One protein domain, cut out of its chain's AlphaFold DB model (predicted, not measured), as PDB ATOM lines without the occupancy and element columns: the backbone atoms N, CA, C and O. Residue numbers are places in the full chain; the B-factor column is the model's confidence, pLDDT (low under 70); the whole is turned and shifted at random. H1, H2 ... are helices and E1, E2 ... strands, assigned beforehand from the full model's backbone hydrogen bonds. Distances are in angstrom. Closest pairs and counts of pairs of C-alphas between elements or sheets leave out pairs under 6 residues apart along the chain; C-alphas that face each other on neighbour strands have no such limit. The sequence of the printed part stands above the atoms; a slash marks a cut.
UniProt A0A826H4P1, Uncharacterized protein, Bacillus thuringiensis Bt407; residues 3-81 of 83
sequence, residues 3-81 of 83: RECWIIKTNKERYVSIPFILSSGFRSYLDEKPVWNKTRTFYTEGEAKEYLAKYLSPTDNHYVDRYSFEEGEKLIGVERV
ATOM      1  N   ARG A   3     199.909 175.539 273.846       66.56
ATOM      2  CA  ARG A   3     201.347 175.265 273.804       66.56
ATOM      3  C   ARG A   3     201.741 175.166 272.340       66.56
ATOM      4  O   ARG A   3     201.402 174.196 271.671       66.56
ATOM      5  N   GLU A   4     202.460 176.173 271.848       77.00
ATOM      6  CA  GLU A   4     203.064 176.111 270.517       77.00
ATOM      7  C   GLU A   4     204.061 174.949 270.454       77.00
ATOM      8  O   GLU A   4     204.926 174.804 271.324       77.00
ATOM      9  N   CYS A   5     203.960 174.128 269.411       81.94
ATOM     10  CA  CYS A   5     204.956 173.108 269.125       81.94
ATOM     11  C   CYS A   5     205.197 172.952 267.622       81.94
ATOM     12  O   CYS A   5     204.428 173.411 266.777       81.94
ATOM     13  N   TRP A   6     206.316 172.320 267.293       84.31
ATOM     14  CA  TRP A   6     206.764 172.057 265.936       84.31
ATOM     15  C   TRP A   6     206.746 170.557 265.680       84.31
ATOM     16  O   TRP A   6     207.150 169.768 266.535       84.31
ATOM     17  N   ILE A   7     206.283 170.156 264.500       84.19
ATOM     18  CA  ILE A   7     206.120 168.753 264.109       84.19
ATOM     19  C   ILE A   7     206.625 168.524 262.687       84.19
ATOM     20  O   ILE A   7     206.640 169.443 261.874       84.19
ATOM     21  N   ILE A   8     207.045 167.299 262.373       85.31
ATOM     22  CA  ILE A   8     207.542 166.922 261.041       85.31
ATOM     23  C   ILE A   8     206.384 166.398 260.184       85.31
ATOM     24  O   ILE A   8     205.552 165.629 260.669       85.31
ATOM     25  N   LYS A   9     206.343 166.781 258.901       85.12
ATOM     26  CA  LYS A   9     205.263 166.434 257.969       85.12
ATOM     27  C   LYS A   9     205.717 165.822 256.644       85.12
ATOM     28  O   LYS A   9     206.842 166.044 256.184       85.12
ATOM     29  N   THR A  10     204.793 165.110 256.001       83.69
ATOM     30  CA  THR A  10     204.943 164.544 254.653       83.69
ATOM     31  C   THR A  10     204.289 165.403 253.568       83.69
ATOM     32  O   THR A  10     203.506 166.311 253.850       83.69
ATOM     33  N   ASN A  11     204.593 165.110 252.300       85.19
ATOM     34  CA  ASN A  11     203.942 165.710 251.125       85.19
ATOM     35  C   ASN A  11     202.457 165.355 250.983       85.19
ATOM     36  O   ASN A  11     201.786 165.952 250.149       85.19
ATOM     37  N   LYS A  12     201.951 164.402 251.770       81.19
ATOM     38  CA  LYS A  12     200.525 164.061 251.851       81.19
ATOM     39  C   LYS A  12     199.833 164.736 253.045       81.19
ATOM     40  O   LYS A  12     198.799 164.255 253.496       81.19
ATOM     41  N   GLU A  13     200.430 165.804 253.582       74.44
ATOM     42  CA  GLU A  13     199.929 166.573 254.733       74.44
ATOM     43  C   GLU A  13     199.734 165.742 256.010       74.44
ATOM     44  O   GLU A  13     198.936 166.086 256.881       74.44
ATOM     45  N   ARG A  14     200.488 164.646 256.142       75.31
ATOM     46  CA  ARG A  14     200.470 163.801 257.336       75.31
ATOM     47  C   ARG A  14     201.580 164.204 258.285       75.31
ATOM     48  O   ARG A  14     202.679 164.548 257.847       75.31
ATOM     49  N   TYR A  15     201.311 164.108 259.580       76.25
ATOM     50  CA  TYR A  15     202.325 164.320 260.604       76.25
ATOM     51  C   TYR A  15     202.970 162.999 260.990       76.25
ATOM     52  O   TYR A  15     202.294 161.988 261.203       76.25
ATOM     53  N   VAL A  16     204.296 163.015 261.055       68.94
ATOM     54  CA  VAL A  16     205.084 161.810 261.268       68.94
ATOM     55  C   VAL A  16     205.535 161.754 262.712       68.94
ATOM     56  O   VAL A  16     206.192 162.667 263.214       68.94
ATOM     57  N   SER A  17     205.241 160.634 263.363       63.16
ATOM     58  CA  SER A  17     205.997 160.215 264.526       63.16
ATOM     59  C   SER A  17     206.834 159.009 264.179       63.16
ATOM     60  O   SER A  17     206.331 158.031 263.630       63.16
ATOM     61  N   ILE A  18     208.119 159.095 264.494       55.69
ATOM     62  CA  ILE A  18     209.050 157.997 264.276       55.69
ATOM     63  C   ILE A  18     209.463 157.493 265.652       55.69
ATOM     64  O   ILE A  18     210.492 157.920 266.183       55.69
ATOM     65  N   PRO A  19     208.652 156.635 266.295       47.47
ATOM     66  CA  PRO A  19     209.190 155.746 267.295       47.47
ATOM     67  C   PRO A  19     210.082 154.757 266.545       47.47
ATOM     68  O   PRO A  19     209.728 154.267 265.473       47.47
ATOM     69  N   PHE A  20     211.272 154.541 267.088       37.03
ATOM     70  CA  PHE A  20     212.276 153.616 266.583       37.03
ATOM     71  C   PHE A  20     211.606 152.300 266.132       37.03
ATOM     72  O   PHE A  20     211.157 151.524 266.966       37.03
ATOM     73  N   ILE A  21     211.549 152.093 264.811       37.03
ATOM     74  CA  ILE A  21     211.236 150.834 264.122       37.03
ATOM     75  C   ILE A  21     209.780 150.329 264.266       37.03
ATOM     76  O   ILE A  21     209.325 149.906 265.323       37.03
ATOM     77  N   LEU A  22     209.083 150.303 263.120       46.91
ATOM     78  CA  LEU A  22     208.078 149.306 262.712       46.91
ATOM     79  C   LEU A  22     207.278 148.645 263.854       46.91
ATOM     80  O   LEU A  22     207.555 147.509 264.226       46.91
ATOM     81  N   SER A  23     206.231 149.282 264.382       35.69
ATOM     82  CA  SER A  23     205.202 148.513 265.100       35.69
ATOM     83  C   SER A  23     203.831 149.185 265.131       35.69
ATOM     84  O   SER A  23     203.672 150.341 265.515       35.69
ATOM     85  N   SER A  24     202.846 148.378 264.725       40.41
ATOM     86  CA  SER A  24     201.401 148.476 264.973       40.41
ATOM     87  C   SER A  24     200.736 149.827 264.714       40.41
ATOM     88  O   SER A  24     200.786 150.758 265.518       40.41
ATOM     89  N   GLY A  25     200.032 149.876 263.583       49.69
ATOM     90  CA  GLY A  25     199.164 150.970 263.186       49.69
ATOM     91  C   GLY A  25     198.104 151.307 264.232       49.69
ATOM     92  O   GLY A  25     197.157 150.553 264.434       49.69
ATOM     93  N   PHE A  26     198.229 152.497 264.809       46.28
ATOM     94  CA  PHE A  26     197.123 153.254 265.373       46.28
ATOM     95  C   PHE A  26     197.169 154.662 264.764       46.28
ATOM     96  O   PHE A  26     198.160 155.385 264.866       46.28
ATOM     97  N   ARG A  27     196.100 155.051 264.060       48.81
ATOM     98  CA  ARG A  27     195.945 156.425 263.562       48.81
ATOM     99  C   ARG A  27     195.539 157.305 264.740       48.81
ATOM    100  O   ARG A  27     194.513 157.044 265.360       48.81
ATOM    101  N   SER A  28     196.337 158.320 265.048       46.09
ATOM    102  CA  SER A  28     195.909 159.428 265.916       46.09
ATOM    103  C   SER A  28     195.494 160.603 265.030       46.09
ATOM    104  O   SER A  28     195.936 160.677 263.887       46.09
ATOM    105  N   TYR A  29     194.635 161.499 265.507       49.06
ATOM    106  CA  TYR A  29     194.232 162.694 264.759       49.06
ATOM    107  C   TYR A  29     194.721 163.924 265.520       49.06
ATOM    108  O   TYR A  29     194.398 164.071 266.696       49.06
ATOM    109  N   LEU A  30     195.525 164.764 264.869       51.25
ATOM    110  CA  LEU A  30     195.887 166.092 265.365       51.25
ATOM    111  C   LEU A  30     195.166 167.095 264.469       51.25
ATOM    112  O   LEU A  30     195.399 167.059 263.263       51.25
ATOM    113  N   ASP A  31     194.278 167.915 265.034       54.34
ATOM    114  CA  ASP A  31     193.508 168.946 264.320       54.34
ATOM    115  C   ASP A  31     193.002 168.474 262.947       54.34
ATOM    116  O   ASP A  31     193.335 169.031 261.905       54.34
ATOM    117  N   GLU A  32     192.253 167.365 262.952       58.19
ATOM    118  CA  GLU A  32     191.640 166.735 261.767       58.19
ATOM    119  C   GLU A  32     192.609 166.040 260.786       58.19
ATOM    120  O   GLU A  32     192.161 165.322 259.888       58.19
ATOM    121  N   LYS A  33     193.932 166.140 260.978       58.09
ATOM    122  CA  LYS A  33     194.927 165.479 260.122       58.09
ATOM    123  C   LYS A  33     195.339 164.105 260.662       58.09
ATOM    124  O   LYS A  33     195.590 163.950 261.862       58.09
ATOM    125  N   PRO A  34     195.450 163.081 259.795       58.00
ATOM    126  CA  PRO A  34     195.869 161.748 260.205       58.00
ATOM    127  C   PRO A  34     197.354 161.725 260.596       58.00
ATOM    128  O   PRO A  34     198.232 162.132 259.834       58.00
ATOM    129  N   VAL A  35     197.627 161.177 261.777       59.03
ATOM    130  CA  VAL A  35     198.955 161.014 262.374       59.03
ATOM    131  C   VAL A  35     199.323 159.534 262.429       59.03
ATOM    132  O   VAL A  35     198.531 158.691 262.866       59.03
ATOM    133  N   TRP A  36     200.551 159.215 262.020       55.50
ATOM    134  CA  TRP A  36     201.136 157.881 262.156       55.50
ATOM    135  C   TRP A  36     201.807 157.750 263.541       55.50
ATOM    136  O   TRP A  36     202.963 158.133 263.718       55.50
ATOM    137  N   ASN A  37     201.066 157.228 264.531       54.41
ATOM    138  CA  ASN A  37     201.471 157.081 265.944       54.41
ATOM    139  C   ASN A  37     201.982 158.387 266.621       54.41
ATOM    140  O   ASN A  37     201.999 159.454 266.029       54.41
ATOM    141  N   LYS A  38     202.301 158.334 267.920       55.59
ATOM    142  CA  LYS A  38     202.522 159.472 268.845       55.59
ATOM    143  C   LYS A  38     203.560 160.517 268.368       55.59
ATOM    144  O   LYS A  38     204.744 160.340 268.646       55.59
ATOM    145  N   THR A  39     203.131 161.612 267.712       63.50
ATOM    146  CA  THR A  39     203.999 162.679 267.148       63.50
ATOM    147  C   THR A  39     205.062 163.129 268.133       63.50
ATOM    148  O   THR A  39     204.751 163.542 269.251       63.50
ATOM    149  N   ARG A  40     206.331 163.090 267.713       71.44
ATOM    150  CA  ARG A  40     207.375 163.783 268.460       71.44
ATOM    151  C   ARG A  40     207.162 165.277 268.249       71.44
ATOM    152  O   ARG A  40     207.338 165.776 267.142       71.44
ATOM    153  N   THR A  41     206.734 165.954 269.302       75.88
ATOM    154  CA  THR A  41     206.578 167.407 269.333       75.88
ATOM    155  C   THR A  41     207.894 168.041 269.751       75.88
ATOM    156  O   THR A  41     208.515 167.607 270.724       75.88
ATOM    157  N   PHE A  42     208.305 169.078 269.036       83.50
ATOM    158  CA  PHE A  42     209.477 169.883 269.350       83.50
ATOM    159  C   PHE A  42     209.031 171.244 269.878       83.50
ATOM    160  O   PHE A  42     207.997 171.765 269.461       83.50
ATOM    161  N   TYR A  43     209.797 171.828 270.793       85.19
ATOM    162  CA  TYR A  43     209.461 173.135 271.365       85.19
ATOM    163  C   TYR A  43     210.062 174.287 270.558       85.19
ATOM    164  O   TYR A  43     209.660 175.436 270.716       85.19
ATOM    165  N   THR A  44     210.988 173.981 269.645       86.88
ATOM    166  CA  THR A  44     211.595 174.952 268.737       86.88
ATOM    167  C   THR A  44     211.619 174.447 267.294       86.88
ATOM    168  O   THR A  44     211.707 173.245 267.030       86.88
ATOM    169  N   GLU A  45     211.585 175.379 266.337       88.38
ATOM    170  CA  GLU A  45     211.731 175.061 264.910       88.38
ATOM    171  C   GLU A  45     213.099 174.431 264.610       88.38
ATOM    172  O   GLU A  45     213.206 173.527 263.780       88.38
ATOM    173  N   GLY A  46     214.149 174.900 265.296       87.75
ATOM    174  CA  GLY A  46     215.521 174.424 265.119       87.75
ATOM    175  C   GLY A  46     215.664 172.939 265.437       87.75
ATOM    176  O   GLY A  46     216.174 172.187 264.608       87.75
ATOM    177  N   GLU A  47     215.131 172.499 266.580       87.88
ATOM    178  CA  GLU A  47     215.123 171.080 266.962       87.88
ATOM    179  C   GLU A  47     214.356 170.223 265.948       87.88
ATOM    180  O   GLU A  47     214.818 169.149 265.561       87.88
ATOM    181  N   ALA A  48     213.205 170.711 265.477       86.56
ATOM    182  CA  ALA A  48     212.400 170.000 264.489       86.56
ATOM    183  C   ALA A  48     213.142 169.845 263.150       86.56
ATOM    184  O   ALA A  48     213.112 168.774 262.540       86.56
ATOM    185  N   LYS A  49     213.841 170.897 262.697       88.56
ATOM    186  CA  LYS A  49     214.659 170.871 261.474       88.56
ATOM    187  C   LYS A  49     215.868 169.953 261.605       88.56
ATOM    188  O   LYS A  49     216.181 169.239 260.656       88.56
ATOM    189  N   GLU A  50     216.527 169.941 262.761       88.62
ATOM    190  CA  GLU A  50     217.648 169.037 263.019       88.62
ATOM    191  C   GLU A  50     217.196 167.573 262.937       88.62
ATOM    192  O   GLU A  50     217.837 166.755 262.279       88.62
ATOM    193  N   TYR A  51     216.046 167.245 263.533       84.31
ATOM    194  CA  TYR A  51     215.468 165.906 263.432       84.31
ATOM    195  C   TYR A  51     215.048 165.541 262.010       84.31
ATOM    196  O   TYR A  51     215.320 164.426 261.567       84.31
ATOM    197  N   LEU A  52     214.444 166.473 261.269       86.56
ATOM    198  CA  LEU A  52     214.133 166.264 259.856       86.56
ATOM    199  C   LEU A  52     215.400 165.959 259.042       86.56
ATOM    200  O   LEU A  52     215.385 165.055 258.210       86.56
ATOM    201  N   ALA A  53     216.501 166.672 259.293       86.38
ATOM    202  CA  ALA A  53     217.771 166.425 258.617       86.38
ATOM    203  C   ALA A  53     218.336 165.033 258.944       86.38
ATOM    204  O   ALA A  53     218.771 164.333 258.032       86.38
ATOM    205  N   LYS A  54     218.261 164.599 260.210       83.44
ATOM    206  CA  LYS A  54     218.642 163.235 260.624       83.44
ATOM    207  C   LYS A  54     217.817 162.180 259.889       83.44
ATOM    208  O   LYS A  54     218.369 161.228 259.355       83.44
ATOM    209  N   TYR A  55     216.507 162.389 259.780       80.25
ATOM    210  CA  TYR A  55     215.608 161.478 259.069       80.25
ATOM    211  C   TYR A  55     215.855 161.424 257.559       80.25
ATOM    212  O   TYR A  55     215.641 160.384 256.947       80.25
ATOM    213  N   LEU A  56     216.324 162.512 256.951       82.75
ATOM    214  CA  LEU A  56     216.643 162.564 255.522       82.75
ATOM    215  C   LEU A  56     218.067 162.094 255.190       82.75
ATOM    216  O   LEU A  56     218.369 161.903 254.015       82.75
ATOM    217  N   SER A  57     218.940 161.929 256.186       84.25
ATOM    218  CA  SER A  57     220.351 161.601 255.983       84.25
ATOM    219  C   SER A  57     220.570 160.086 255.926       84.25
ATOM    220  O   SER A  57     220.471 159.446 256.968       84.25
ATOM    221  N   PRO A  58     220.950 159.492 254.775       79.25
ATOM    222  CA  PRO A  58     221.157 158.042 254.650       79.25
ATOM    223  C   PRO A  58     222.292 157.484 255.515       79.25
ATOM    224  O   PRO A  58     222.410 156.273 255.676       79.25
ATOM    225  N   THR A  59     223.161 158.361 256.021       80.38
ATOM    226  CA  THR A  59     224.291 158.023 256.893       80.38
ATOM    227  C   THR A  59     223.957 158.149 258.379       80.38
ATOM    228  O   THR A  59     224.790 157.799 259.212       80.38
ATOM    229  N   ASP A  60     222.773 158.662 258.725       77.75
ATOM    230  CA  ASP A  60     222.321 158.766 260.109       77.75
ATOM    231  C   ASP A  60     221.582 157.489 260.524       77.75
ATOM    232  O   ASP A  60     220.805 156.914 259.762       77.75
ATOM    233  N   ASN A  61     221.777 157.057 261.769       70.88
ATOM    234  CA  ASN A  61     221.088 155.889 262.324       70.88
ATOM    235  C   ASN A  61     219.564 156.080 262.441       70.88
ATOM    236  O   ASN A  61     218.841 155.113 262.666       70.88
ATOM    237  N   HIS A  62     219.076 157.315 262.315       69.62
ATOM    238  CA  HIS A  62     217.658 157.658 262.306       69.62
ATOM    239  C   HIS A  62     217.102 157.839 260.889       69.62
ATOM    240  O   HIS A  62     215.977 158.317 260.754       69.62
ATOM    241  N   TYR A  63     217.865 157.497 259.846       72.38
ATOM    242  CA  TYR A  63     217.419 157.616 258.465       72.38
ATOM    243  C   TYR A  63     216.068 156.936 258.235       72.38
ATOM    244  O   TYR A  63     215.842 155.792 258.637       72.38
ATOM    245  N   VAL A  64     215.186 157.641 257.536       72.38
ATOM    246  CA  VAL A  64     213.873 157.158 257.132       72.38
ATOM    247  C   VAL A  64     213.915 156.950 255.637       72.38
ATOM    248  O   VAL A  64     213.998 157.899 254.855       72.38
ATOM    249  N   ASP A  65     213.880 155.689 255.234       68.00
ATOM    250  CA  ASP A  65     213.952 155.351 253.828       68.00
ATOM    251  C   ASP A  65     212.620 155.596 253.099       68.00
ATOM    252  O   ASP A  65     211.554 155.805 253.681       68.00
ATOM    253  N   ARG A  66     212.679 155.534 251.769       61.91
ATOM    254  CA  ARG A  66     211.499 155.653 250.903       61.91
ATOM    255  C   ARG A  66     210.482 154.515 251.064       61.91
ATOM    256  O   ARG A  66     209.380 154.641 250.551       61.91
ATOM    257  N   TYR A  67     210.861 153.398 251.690       62.50
ATOM    258  CA  TYR A  67     209.986 152.239 251.905       62.50
ATOM    259  C   TYR A  67     209.203 152.347 253.217       62.50
ATOM    260  O   TYR A  67     208.235 151.622 253.424       62.50
ATOM    261  N   SER A  68     209.594 153.284 254.081       68.44
ATOM    262  CA  SER A  68     208.914 153.620 255.331       68.44
ATOM    263  C   SER A  68     207.591 154.363 255.108       68.44
ATOM    264  O   SER A  68     206.835 154.575 256.055       68.44
ATOM    265  N   PHE A  69     207.299 154.748 253.862       72.44
ATOM    266  CA  PHE A  69     206.103 155.478 253.467       72.44
ATOM    267  C   PHE A  69     205.326 154.745 252.367       72.44
ATOM    268  O   PHE A  69     205.860 153.894 251.658       72.44
ATOM    269  N   GLU A  70     204.046 155.102 252.209       72.50
ATOM    270  CA  GLU A  70     203.273 154.711 251.029       72.50
ATOM    271  C   GLU A  70     203.953 155.204 249.742       72.50
ATOM    272  O   GLU A  70     204.674 156.204 249.745       72.50
ATOM    273  N   GLU A  71     203.659 154.562 248.611       76.56
ATOM    274  CA  GLU A  71     204.196 154.987 247.319       76.56
ATOM    275  C   GLU A  71     203.934 156.487 247.067       76.56
ATOM    276  O   GLU A  71     202.819 157.002 247.242       76.56
ATOM    277  N   GLY A  72     205.009 157.205 246.726       76.31
ATOM    278  CA  GLY A  72     205.005 158.648 246.488       76.31
ATOM    279  C   GLY A  72     204.961 159.534 247.740       76.31
ATOM    280  O   GLY A  72     204.985 160.758 247.598       76.31
ATOM    281  N   GLU A  73     204.905 158.972 248.950       79.38
ATOM    282  CA  GLU A  73     204.951 159.736 250.198       79.38
ATOM    283  C   GLU A  73     206.397 159.947 250.687       79.38
ATOM    284  O   GLU A  73     207.241 159.056 250.620       79.38
ATOM    285  N   LYS A  74     206.704 161.170 251.128       80.00
ATOM    286  CA  LYS A  74     208.030 161.577 251.609       80.00
ATOM    287  C   LYS A  74     207.935 162.702 252.630       80.00
ATOM    288  O   LYS A  74     207.014 163.517 252.567       80.00
ATOM    289  N   LEU A  75     208.928 162.796 253.511       83.38
ATOM    290  CA  LEU A  75     209.109 163.943 254.404       83.38
ATOM    291  C   LEU A  75     209.358 165.220 253.585       83.38
ATOM    292  O   LEU A  75     210.167 165.206 252.656       83.38
ATOM    293  N   ILE A  76     208.676 166.320 253.921       86.75
ATOM    294  CA  ILE A  76     208.833 167.608 253.214       86.75
ATOM    295  C   ILE A  76     209.285 168.760 254.097       86.75
ATOM    296  O   ILE A  76     209.789 169.749 253.574       86.75
ATOM    297  N   GLY A  77     209.062 168.692 255.409       87.12
ATOM    298  CA  GLY A  77     209.266 169.868 256.238       87.12
ATOM    299  C   GLY A  77     208.748 169.735 257.654       87.12
ATOM    300  O   GLY A  77     208.305 168.670 258.085       87.12
ATOM    301  N   VAL A  78     208.800 170.863 258.352       88.06
ATOM    302  CA  VAL A  78     208.246 171.047 259.691       88.06
ATOM    303  C   VAL A  78     207.062 172.010 259.634       88.06
ATOM    304  O   VAL A  78     206.987 172.858 258.746       88.06
ATOM    305  N   GLU A  79     206.126 171.866 260.560       86.38
ATOM    306  CA  GLU A  79     204.939 172.707 260.690       86.38
ATOM    307  C   GLU A  79     204.761 173.119 262.150       86.38
ATOM    308  O   GLU A  79     205.009 172.320 263.054       86.38
ATOM    309  N   ARG A  80     204.357 174.373 262.372       85.44
ATOM    310  CA  ARG A  80     203.983 174.878 263.693       85.44
ATOM    311  C   ARG A  80     202.510 174.577 263.939       85.44
ATOM    312  O   ARG A  80     201.681 174.931 263.104       85.44
ATOM    313  N   VAL A  81     202.203 173.982 265.085       80.12
ATOM    314  CA  VAL A  81     200.843 173.648 265.525       80.12
ATOM    315  C   VAL A  81     200.609 174.129 266.958       80.12
ATOM    316  O   VAL A  81     201.556 174.275 267.737       80.12
TER     317      VAL A  81
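This is residues 3 to 81 of the 83 residues of an uncharacterized protein of Bacillus thuringiensis Bt407 (UniProt A0A826H4P1). Helix H1 packs on a two-stranded antiparallel ribbon, E1 and E4, while the small hairpin E2 and E3 lies beyond the ribbon, away from H1; long loops fill out the rest. The 79 printed residues hold E1, E2, E3, H1, E4 in that order, mixed in class, with under half of the residues in named elements. The whole is compact, radius of gyration of the C-alphas 11.9 A, spanning 33 by 27 by 21 A.

E1, residues 4 to 10, starts at C-alpha 4 (203.064, 176.111, 270.517) and measures 19.7 A. E2 is residues 27 to 30, E3 33 to 36. H1, residues 45 to 56, measures 16.4 A. E4, residues 75 to 81, measures 16.9 A, ending at C-alpha 81 (200.843, 173.648, 265.525).

E1 and E4 are antiparallel; N 7 and O 79 are 2.9 A apart, within hydrogen-bond range. H1's closest C-alphas to E4 are Ala 48 and Val 78, 6.4 A. In the hairpin E2 and E3, N 35 and O 28 are 2.7 A apart. Residues 15 to 16 pair parallel with 35 to 36 of E3. In H1 every O i to N i+4 pair is within hydrogen-bond range.

The printed part has no cut. The links E1 to E2 and H1 to E4 are long. Residues 16 to 39 are under pLDDT 70.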